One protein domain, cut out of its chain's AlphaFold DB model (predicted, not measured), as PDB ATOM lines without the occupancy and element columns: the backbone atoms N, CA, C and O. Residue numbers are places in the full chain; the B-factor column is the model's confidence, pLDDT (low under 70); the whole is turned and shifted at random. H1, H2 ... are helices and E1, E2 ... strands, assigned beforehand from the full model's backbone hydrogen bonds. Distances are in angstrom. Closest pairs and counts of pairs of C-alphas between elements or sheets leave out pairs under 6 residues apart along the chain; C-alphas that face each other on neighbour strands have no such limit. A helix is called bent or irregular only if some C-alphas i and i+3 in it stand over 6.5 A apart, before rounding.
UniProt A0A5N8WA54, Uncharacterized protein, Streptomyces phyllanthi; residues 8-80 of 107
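Overview. This is residues 8 to 80 of the 107 residues of an uncharacterized protein of Streptomyces phyllanthi (UniProt A0A5N8WA54). A strongly twisted three-stranded sheet, bent along its length, has two crossing helices packed together at one end, while the turn of the E1-E2 hairpin reaches away from them at the other. H1 runs along E2, and H2 packs on H1 and the E1 end nearest to it. The printed part has 73 residues in the order H1, E1, E2, E3, H2, class mixed; the sheet order is E2, E1, E3, all antiparallel. It is compact, with a radius of gyration of the C-alphas of 11.6 A and spans of 35 by 26 by 17 A.

Arrangement. Start at inner strand E1, residues 23 to 30, which bends by 71 degrees at residue 27. Edge strand E2, residues 36 to 43, forms a hairpin with it: N 27 and O 39 are 2.9 A apart, within hydrogen-bond range. On the other side look at edge strand E3, residues 58 to 63, where N 28 and O 60 are 2.8 A apart. H1, residues 8 to 17, is over E2 at a height over the sheet of 7.7 A; the closest C-alphas, of Ser 12 and Trp 41, are 5.3 A apart. H2, residues 66 to 76, touches H1 at a steep tilt of 48 degrees, opposite ways, closest at the C-alphas of Ala 13 and Val 73, 4.8 A. Together they make two layers, helices on one face of a sheet. In H1 and H2 every O i to N i+4 pair is within hydrogen-bond range.

Along the chain. Find C-alpha 23 at (2.200, -36.930, -4.176); E1 runs 20.2 A from there. E2 spans 19.6 A, E3 15.0 A and H1 14.0 A. H2 runs 15.3 A to C-alpha 76 at (5.750, -50.218, 4.031).

Size, cuts and confidence. The printed part has no cut. The link from E2 to E3 is long, and no printed residue is under 70 in pLDDT.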
ATOM      1  N   CYS A   8      13.602 -47.112  -0.271       84.88
ATOM      2  CA  CYS A   8      12.857 -46.116  -1.048       84.88
ATOM      3  C   CYS A   8      11.346 -46.127  -0.762       84.88
ATOM      4  O   CYS A   8      10.736 -45.058  -0.695       84.88
ATOM      5  N   HIS A   9      10.760 -47.298  -0.493       90.19
ATOM      6  CA  HIS A   9       9.352 -47.434  -0.110       90.19
ATOM      7  C   HIS A   9       9.058 -46.796   1.250       90.19
ATOM      8  O   HIS A   9       8.129 -45.998   1.374       90.19
ATOM      9  N   LEU A  10       9.884 -47.084   2.257       91.50
ATOM     10  CA  LEU A  10       9.754 -46.501   3.592       91.50
ATOM     11  C   LEU A  10       9.954 -44.981   3.558       91.50
ATOM     12  O   LEU A  10       9.150 -44.230   4.107       91.50
ATOM     13  N   ASN A  11      11.004 -44.524   2.877       91.88
ATOM     14  CA  ASN A  11      11.345 -43.108   2.797       91.88
ATOM     15  C   ASN A  11      10.243 -42.313   2.082       91.88
ATOM     16  O   ASN A  11       9.804 -41.274   2.576       91.88
ATOM     17  N   SER A  12       9.748 -42.821   0.950       92.94
ATOM     18  CA  SER A  12       8.680 -42.165   0.188       92.94
ATOM     19  C   SER A  12       7.362 -42.155   0.966       92.94
ATOM     20  O   SER A  12       6.680 -41.128   1.007       92.94
ATOM     21  N   ALA A  13       7.035 -43.251   1.663       94.19
ATOM     22  CA  ALA A  13       5.895 -43.310   2.574       94.19
ATOM     23  C   ALA A  13       5.997 -42.257   3.692       94.19
ATOM     24  O   ALA A  13       5.033 -41.530   3.951       94.19
ATOM     25  N   ALA A  14       7.170 -42.130   4.318       92.75
ATOM     26  CA  ALA A  14       7.414 -41.161   5.381       92.75
ATOM     27  C   ALA A  14       7.299 -39.713   4.889       92.75
ATOM     28  O   ALA A  14       6.653 -38.889   5.544       92.75
ATOM     29  N   LEU A  15       7.862 -39.390   3.720       93.88
ATOM     30  CA  LEU A  15       7.736 -38.059   3.124       93.88
ATOM     31  C   LEU A  15       6.280 -37.701   2.831       93.88
ATOM     32  O   LEU A  15       5.839 -36.596   3.150       93.88
ATOM     33  N   TRP A  16       5.521 -38.633   2.252       95.31
ATOM     34  CA  TRP A  16       4.123 -38.395   1.908       95.31
ATOM     35  C   TRP A  16       3.257 -38.222   3.157       95.31
ATOM     36  O   TRP A  16       2.433 -37.309   3.230       95.31
ATOM     37  N   ALA A  17       3.439 -39.062   4.171       93.62
ATOM     38  CA  ALA A  17       2.668 -38.970   5.407       93.62
ATOM     39  C   ALA A  17       2.993 -37.713   6.232       93.62
ATOM     40  O   ALA A  17       2.099 -37.166   6.878       93.62
ATOM     41  N   SER A  18       4.238 -37.235   6.169       92.62
ATOM     42  CA  SER A  18       4.682 -35.991   6.816       92.62
ATOM     43  C   SER A  18       4.380 -34.719   6.007       92.62
ATOM     44  O   SER A  18       4.837 -33.647   6.390       92.62
ATOM     45  N   GLU A  19       3.629 -34.825   4.901       93.38
ATOM     46  CA  GLU A  19       3.287 -33.713   3.989       93.38
ATOM     47  C   GLU A  19       4.504 -32.976   3.408       93.38
ATOM     48  O   GLU A  19       4.419 -31.831   2.972       93.38
ATOM     49  N   ARG A  20       5.657 -33.643   3.356       93.56
ATOM     50  CA  ARG A  20       6.881 -33.083   2.765       93.56
ATOM     51  C   ARG A  20       6.925 -33.216   1.251       93.56
ATOM     52  O   ARG A  20       7.737 -32.562   0.605       93.56
ATOM     53  N   VAL A  21       6.060 -34.063   0.709       95.81
ATOM     54  CA  VAL A  21       5.759 -34.193  -0.715       95.81
ATOM     55  C   VAL A  21       4.243 -34.209  -0.878       95.81
ATOM     56  O   VAL A  21       3.520 -34.701  -0.004       95.81
ATOM     57  N   ALA A  22       3.759 -33.655  -1.986       95.31
ATOM     58  CA  ALA A  22       2.334 -33.588  -2.283       95.31
ATOM     59  C   ALA A  22       1.801 -34.965  -2.712       95.31
ATOM     60  O   ALA A  22       0.781 -35.430  -2.192       95.31
ATOM     61  N   GLY A  23       2.543 -35.633  -3.600       96.50
ATOM     62  CA  GLY A  23       2.200 -36.930  -4.176       96.50
ATOM     63  C   GLY A  23       3.182 -38.039  -3.802       96.50
ATOM     64  O   GLY A  23       4.278 -37.798  -3.288       96.50
ATOM     65  N   LEU A  24       2.751 -39.275  -4.031       97.44
ATOM     66  CA  LEU A  24       3.536 -40.495  -3.851       97.44
ATOM     67  C   LEU A  24       3.335 -41.356  -5.087       97.44
ATOM     68  O   LEU A  24       2.198 -41.624  -5.467       97.44
ATOM     69  N   ALA A  25       4.425 -41.805  -5.689       97.62
ATOM     70  CA  ALA A  25       4.393 -42.623  -6.887       97.62
ATOM     71  C   ALA A  25       5.165 -43.928  -6.695       97.62
ATOM     72  O   ALA A  25       6.066 -44.035  -5.858       97.62
ATOM     73  N   THR A  26       4.792 -44.934  -7.483       96.69
ATOM     74  CA  THR A  26       5.462 -46.235  -7.526       96.69
ATOM     75  C   THR A  26       5.507 -46.766  -8.957       96.69
ATOM     76  O   THR A  26       4.654 -46.438  -9.788       96.69
ATOM     77  N   GLY A  27       6.523 -47.568  -9.258       96.12
ATOM     78  CA  GLY A  27       6.749 -48.133 -10.581       96.12
ATOM     79  C   GLY A  27       8.162 -48.677 -10.703       96.12
ATOM     80  O   GLY A  27       8.645 -49.362  -9.803       96.12
ATOM     81  N   TYR A  28       8.819 -48.352 -11.811       96.38
ATOM     82  CA  TYR A  28      10.199 -48.722 -12.083       96.38
ATOM     83  C   TYR A  28      11.052 -47.488 -12.348       96.38
ATOM     84  O   TYR A  28      10.591 -46.515 -12.947       96.38
ATOM     85  N   ALA A  29      12.314 -47.554 -11.942       95.38
ATOM     86  CA  ALA A  29      13.300 -46.536 -12.251       95.38
ATOM     87  C   ALA A  29      14.541 -47.153 -12.904       95.38
ATOM     88  O   ALA A  29      15.004 -48.227 -12.507       95.38
ATOM     89  N   LEU A  30      15.051 -46.478 -13.933       95.94
ATOM     90  CA  LEU A  30      16.239 -46.887 -14.672       95.94
ATOM     91  C   LEU A  30      17.485 -46.433 -13.918       95.94
ATOM     92  O   LEU A  30      17.651 -45.245 -13.630       95.94
ATOM     93  N   SER A  31      18.352 -47.385 -13.607       92.31
ATOM     94  CA  SER A  31      19.619 -47.130 -12.921       92.31
ATOM     95  C   SER A  31      20.757 -46.930 -13.925       92.31
ATOM     96  O   SER A  31      20.578 -47.138 -15.124       92.31
ATOM     97  N   ASP A  32      21.934 -46.538 -13.441       93.12
ATOM     98  CA  ASP A  32      23.096 -46.279 -14.303       93.12
ATOM     99  C   ASP A  32      23.669 -47.538 -14.966       93.12
ATOM    100  O   ASP A  32      24.315 -47.438 -16.003       93.12
ATOM    101  N   ASP A  33      23.376 -48.720 -14.424       94.62
ATOM    102  CA  ASP A  33      23.720 -50.016 -15.017       94.62
ATOM    103  C   ASP A  33      22.691 -50.515 -16.053       94.62
ATOM    104  O   ASP A  33      22.650 -51.702 -16.369       94.62
ATOM    105  N   ASP A  34      21.843 -49.614 -16.559       95.19
ATOM    106  CA  ASP A  34      20.784 -49.859 -17.545       95.19
ATOM    107  C   ASP A  34      19.697 -50.864 -17.104       95.19
ATOM    108  O   ASP A  34      18.873 -51.307 -17.912       95.19
ATOM    109  N   LEU A  35      19.619 -51.183 -15.807       95.81
ATOM    110  CA  LEU A  35      18.569 -52.041 -15.264       95.81
ATOM    111  C   LEU A  35      17.407 -51.226 -14.679       95.81
ATOM    112  O   LEU A  35      17.583 -50.289 -13.889       95.81
ATOM    113  N   TRP A  36      16.191 -51.640 -15.039       96.19
ATOM    114  CA  TRP A  36      14.950 -51.166 -14.431       96.19
ATOM    115  C   TRP A  36      14.706 -51.886 -13.108       96.19
ATOM    116  O   TRP A  36      14.643 -53.115 -13.059       96.19
ATOM    117  N   ARG A  37      14.530 -51.118 -12.034       93.00
ATOM    118  CA  ARG A  37      14.267 -51.642 -10.688       93.00
ATOM    119  C   ARG A  37      12.957 -51.106 -10.161       93.00
ATOM    120  O   ARG A  37      12.630 -49.951 -10.421       93.00
ATOM    121  N   GLN A  38      12.219 -51.939  -9.427       93.88
ATOM    122  CA  GLN A  38      11.045 -51.466  -8.702       93.88
ATOM    123  C   GLN A  38      11.464 -50.323  -7.781       93.88
ATOM    124  O   GLN A  38      12.494 -50.403  -7.111       93.88
ATOM    125  N   HIS A  39      10.677 -49.255  -7.789       94.31
ATOM    126  CA  HIS A  39      11.008 -48.049  -7.061       94.31
ATOM    127  C   HIS A  39       9.754 -47.274  -6.666       94.31
ATOM    128  O   HIS A  39       8.681 -47.412  -7.262       94.31
ATOM    129  N   SER A  40       9.907 -46.420  -5.663       95.44
ATOM    130  CA  SER A  40       8.899 -45.445  -5.259       95.44
ATOM    131  C   SER A  40       9.573 -44.123  -4.937       95.44
ATOM    132  O   SER A  40      10.691 -44.122  -4.421       95.44
ATOM    133  N   TRP A  41       8.879 -43.026  -5.210       96.38
ATOM    134  CA  TRP A  41       9.400 -41.674  -5.046       96.38
ATOM    135  C   TRP A  41       8.292 -40.713  -4.617       96.38
ATOM    136  O   TRP A  41       7.098 -40.978  -4.790       96.38
ATOM    137  N   GLY A  42       8.689 -39.583  -4.039       96.50
ATOM    138  CA  GLY A  42       7.772 -38.485  -3.761       96.50
ATOM    139  C   GLY A  42       7.551 -37.606  -4.990       96.50
ATOM    140  O   GLY A  42       8.387 -37.562  -5.892       96.50
ATOM    141  N   LEU A  43       6.446 -36.864  -5.003       96.81
ATOM    142  CA  LEU A  43       6.177 -35.820  -5.991       96.81
ATOM    143  C   LEU A  43       5.962 -34.485  -5.279       96.81
ATOM    144  O   LEU A  43       5.134 -34.377  -4.369       96.81
ATOM    145  N   ALA A  44       6.706 -33.462  -5.687       95.94
ATOM    146  CA  ALA A  44       6.420 -32.088  -5.298       95.94
ATOM    147  C   ALA A  44       5.087 -31.620  -5.914       95.94
ATOM    148  O   ALA A  44       4.531 -32.265  -6.800       95.94
ATOM    149  N   ALA A  45       4.557 -30.492  -5.437       94.38
ATOM    150  CA  ALA A  45       3.267 -29.972  -5.900       94.38
ATOM    151  C   ALA A  45       3.251 -29.603  -7.397       94.38
ATOM    152  O   ALA A  45       2.185 -29.569  -8.003       94.38
ATOM    153  N   ASP A  46       4.418 -29.340  -7.986       95.00
ATOM    154  CA  ASP A  46       4.602 -29.063  -9.414       95.00
ATOM    155  C   ASP A  46       4.864 -30.327 -10.257       95.00
ATOM    156  O   ASP A  46       5.104 -30.229 -11.459       95.00
ATOM    157  N   GLY A  47       4.823 -31.513  -9.641       92.50
ATOM    158  CA  GLY A  47       5.100 -32.793 -10.292       92.50
ATOM    159  C   GLY A  47       6.581 -33.178 -10.338       92.50
ATOM    160  O   GLY A  47       6.907 -34.248 -10.851       92.50
ATOM    161  N   THR A  48       7.486 -32.363  -9.786       94.75
ATOM    162  CA  THR A  48       8.913 -32.707  -9.718       94.75
ATOM    163  C   THR A  48       9.133 -33.959  -8.868       94.75
ATOM    164  O   THR A  48       8.616 -34.072  -7.752       94.75
ATOM    165  N   VAL A  49       9.937 -34.895  -9.378       95.06
ATOM    166  CA  VAL A  49      10.330 -36.112  -8.655       95.06
ATOM    167  C   VAL A  49      11.219 -35.757  -7.464       95.06
ATOM    168  O   VAL A  49      12.239 -35.085  -7.605       95.06
ATOM    169  N   VAL A  50      10.844 -36.254  -6.287       94.00
ATOM    170  CA  VAL A  50      11.621 -36.163  -5.051       94.00
ATOM    171  C   VAL A  50      12.160 -37.549  -4.718       94.00
ATOM    172  O   VAL A  50      11.456 -38.402  -4.172       94.00
ATOM    173  N   GLU A  51      13.423 -37.757  -5.074       87.12
ATOM    174  CA  GLU A  51      14.171 -38.984  -4.816       87.12
ATOM    175  C   GLU A  51      14.725 -39.018  -3.384       87.12
ATOM    176  O   GLU A  51      15.062 -37.979  -2.808       87.12
ATOM    177  N   THR A  52      14.816 -40.214  -2.802       76.69
ATOM    178  CA  THR A  52      15.200 -40.398  -1.393       76.69
ATOM    179  C   THR A  52      16.383 -41.326  -1.162       76.69
ATOM    180  O   THR A  52      16.921 -41.299  -0.056       76.69
ATOM    181  N   THR A  53      16.773 -42.138  -2.152       73.25
ATOM    182  CA  THR A  53      17.898 -43.079  -2.016       73.25
ATOM    183  C   THR A  53      19.034 -42.759  -2.975       73.25
ATOM    184  O   THR A  53      20.094 -42.328  -2.547       73.25
ATOM    185  N   GLU A  54      18.818 -42.932  -4.275       78.25
ATOM    186  CA  GLU A  54      19.850 -42.757  -5.294       78.25
ATOM    187  C   GLU A  54      19.225 -42.124  -6.538       78.25
ATOM    188  O   GLU A  54      18.103 -42.507  -6.891       78.25
ATOM    189  N   PRO A  55      19.896 -41.159  -7.196       80.50
ATOM    190  CA  PRO A  55      19.413 -40.601  -8.451       80.50
ATOM    191  C   PRO A  55      19.160 -41.707  -9.477       80.50
ATOM    192  O   PRO A  55      19.966 -42.622  -9.638       80.50
ATOM    193  N   ARG A  56      18.038 -41.619 -10.192       91.00
ATOM    194  CA  ARG A  56      17.712 -42.528 -11.295       91.00
ATOM    195  C   ARG A  56      17.660 -41.743 -12.593       91.00
ATOM    196  O   ARG A  56      17.271 -40.576 -12.609       91.00
ATOM    197  N   ARG A  57      18.013 -42.398 -13.696       94.31
ATOM    198  CA  ARG A  57      18.040 -41.770 -15.023       94.31
ATOM    199  C   ARG A  57      16.641 -41.499 -15.558       94.31
ATOM    200  O   ARG A  57      16.416 -40.465 -16.177       94.31
ATOM    201  N   LEU A  58      15.719 -42.439 -15.351       95.69
ATOM    202  CA  LEU A  58      14.333 -42.364 -15.814       95.69
ATOM    203  C   LEU A  58      13.393 -43.010 -14.802       95.69
ATOM    204  O   LEU A  58      13.788 -43.913 -14.066       95.69
ATOM    205  N   TYR A  59      12.135 -42.578 -14.829       95.75
ATOM    206  CA  TYR A  59      11.063 -43.069 -13.971       95.75
ATOM    207  C   TYR A  59       9.855 -43.418 -14.841       95.75
ATOM    208  O   TYR A  59       9.430 -42.615 -15.669       95.75
ATOM    209  N   ALA A  60       9.303 -44.613 -14.653       97.44
ATOM    210  CA  ALA A  60       8.099 -45.077 -15.326       97.44
ATOM    211  C   ALA A  60       7.157 -45.692 -14.289       97.44
ATOM    212  O   ALA A  60       7.466 -46.712 -13.672       97.44
ATOM    213  N   GLY A  61       6.006 -45.066 -14.068       96.00
ATOM    214  CA  GLY A  61       5.066 -45.503 -13.044       96.00
ATOM    215  C   GLY A  61       3.831 -44.625 -12.971       96.00
ATOM    216  O   GLY A  61       3.513 -43.902 -13.913       96.00
ATOM    217  N   LEU A  62       3.144 -44.711 -11.838       96.81
ATOM    218  CA  LEU A  62       1.899 -43.998 -11.584       96.81
ATOM    219  C   LEU A  62       1.956 -43.265 -10.248       96.81
ATOM    220  O   LEU A  62       2.498 -43.776  -9.263       96.81
ATOM    221  N   GLU A  63       1.367 -42.073 -10.222       97.81
ATOM    222  CA  GLU A  63       1.015 -41.406  -8.975       97.81
ATOM    223  C   GLU A  63      -0.149 -42.157  -8.323       97.81
ATOM    224  O   GLU A  63      -1.149 -42.484  -8.966       97.81
ATOM    225  N   LEU A  64      -0.004 -42.460  -7.037       97.38
ATOM    226  CA  LEU A  64      -1.038 -43.108  -6.254       97.38
ATOM    227  C   LEU A  64      -2.087 -42.081  -5.845       97.38
ATOM    228  O   LEU A  64      -1.766 -41.047  -5.254       97.38
ATOM    229  N   ASP A  65      -3.361 -42.418  -6.056       95.62
ATOM    230  CA  ASP A  65      -4.440 -41.655  -5.444       95.62
ATOM    231  C   ASP A  65      -4.291 -41.658  -3.908       95.62
ATOM    232  O   ASP A  65      -3.679 -42.567  -3.331       95.62
ATOM    233  N   PRO A  66      -4.878 -40.687  -3.196       93.38
ATOM    234  CA  PRO A  66      -4.671 -40.551  -1.758       93.38
ATOM    235  C   PRO A  66      -5.015 -41.787  -0.912       93.38
ATOM    236  O   PRO A  66      -4.403 -42.022   0.133       93.38
ATOM    237  N   ARG A  67      -5.991 -42.597  -1.338       92.81
ATOM    238  CA  ARG A  67      -6.370 -43.839  -0.656       92.81
ATOM    239  C   ARG A  67      -5.353 -44.942  -0.938       92.81
ATOM    240  O   ARG A  67      -5.013 -45.693  -0.022       92.81
ATOM    241  N   ALA A  68      -4.886 -45.058  -2.178       95.62
ATOM    242  CA  ALA A  68      -3.828 -45.992  -2.554       95.62
ATOM    243  C   ALA A  68      -2.495 -45.639  -1.871       95.62
ATOM    244  O   ALA A  68      -1.844 -46.522  -1.315       95.62
ATOM    245  N   ALA A  69      -2.150 -44.354  -1.802       95.75
ATOM    246  CA  ALA A  69      -0.969 -43.863  -1.107       95.75
ATOM    247  C   ALA A  69      -1.012 -44.178   0.397       95.75
ATOM    248  O   ALA A  69      -0.025 -44.640   0.962       95.75
ATOM    249  N   TRP A  70      -2.174 -44.050   1.046       94.38
ATOM    250  CA  TRP A  70      -2.311 -44.467   2.445       94.38
ATOM    251  C   TRP A  70      -2.110 -45.966   2.654       94.38
ATOM    252  O   TRP A  70      -1.424 -46.379   3.587       94.38
ATOM    253  N   ARG A  71      -2.677 -46.799   1.775       93.81
ATOM    254  CA  ARG A  71      -2.439 -48.250   1.816       93.81
ATOM    255  C   ARG A  71      -0.960 -48.574   1.632       93.81
ATOM    256  O   ARG A  71      -0.456 -49.450   2.323       93.81
ATOM    257  N   PHE A  72      -0.280 -47.851   0.745       95.12
ATOM    258  CA  PHE A  72       1.158 -47.986   0.548       95.12
ATOM    259  C   PHE A  72       1.932 -47.648   1.827       95.12
ATOM    260  O   PHE A  72       2.792 -48.430   2.226       95.12
ATOM    261  N   VAL A  73       1.598 -46.545   2.509       94.19
ATOM    262  CA  VAL A  73       2.208 -46.186   3.803       94.19
ATOM    263  C   VAL A  73       2.018 -47.311   4.818       94.19
ATOM    264  O   VAL A  73       2.998 -47.797   5.368       94.19
ATOM    265  N   MET A  74       0.786 -47.788   5.007       91.88
ATOM    266  CA  MET A  74       0.483 -48.856   5.970       91.88
ATOM    267  C   MET A  74       1.196 -50.181   5.664       91.88
ATOM    268  O   MET A  74       1.441 -50.962   6.578       91.88
ATOM    269  N   ALA A  75       1.498 -50.453   4.393       93.00
ATOM    270  CA  ALA A  75       2.182 -51.672   3.972       93.00
ATOM    271  C   ALA A  75       3.711 -51.601   4.118       93.00
ATOM    272  O   ALA A  75       4.350 -52.643   4.224       93.00
ATOM    273  N   ASN A  76       4.295 -50.398   4.101       92.25
ATOM    274  CA  ASN A  76       5.750 -50.218   4.031       92.25
ATOM    275  C   ASN A  76       6.349 -49.521   5.256       92.25
ATOM    276  O   ASN A  76       7.569 -49.497   5.380       92.25
ATOM    277  N   ALA A  77       5.527 -48.959   6.144       88.44
ATOM    278  CA  ALA A  77       5.974 -48.263   7.341       88.44
ATOM    279  C   ALA A  77       5.332 -48.824   8.609       88.44
ATOM    280  O   ALA A  77       4.115 -49.010   8.681       88.44
ATOM    281  N   GLY A  78       6.155 -49.039   9.636       82.69
ATOM    282  CA  GLY A  78       5.679 -49.376  10.966       82.69
ATOM    283  C   GLY A  78       5.162 -48.147  11.730       82.69
ATOM    284  O   GLY A  78       5.445 -47.005  11.360       82.69
ATOM    285  N   PRO A  79       4.462 -48.358  12.861       77.62
ATOM    286  CA  PRO A  79       3.936 -47.274  13.702       77.62
ATOM    287  C   PRO A  79       4.995 -46.285  14.215       77.62
ATOM    288  O   PRO A  79       4.662 -45.154  14.557       77.62
ATOM    289  N   ASN A  80       6.259 -46.716  14.282       82.69
ATOM    290  CA  ASN A  80       7.387 -45.907  14.747       82.69
ATOM    291  C   ASN A  80       8.151 -45.215  13.609       82.69
ATOM    292  O   ASN A  80       9.010 -44.383  13.882       82.69
TER     293      ASN A  80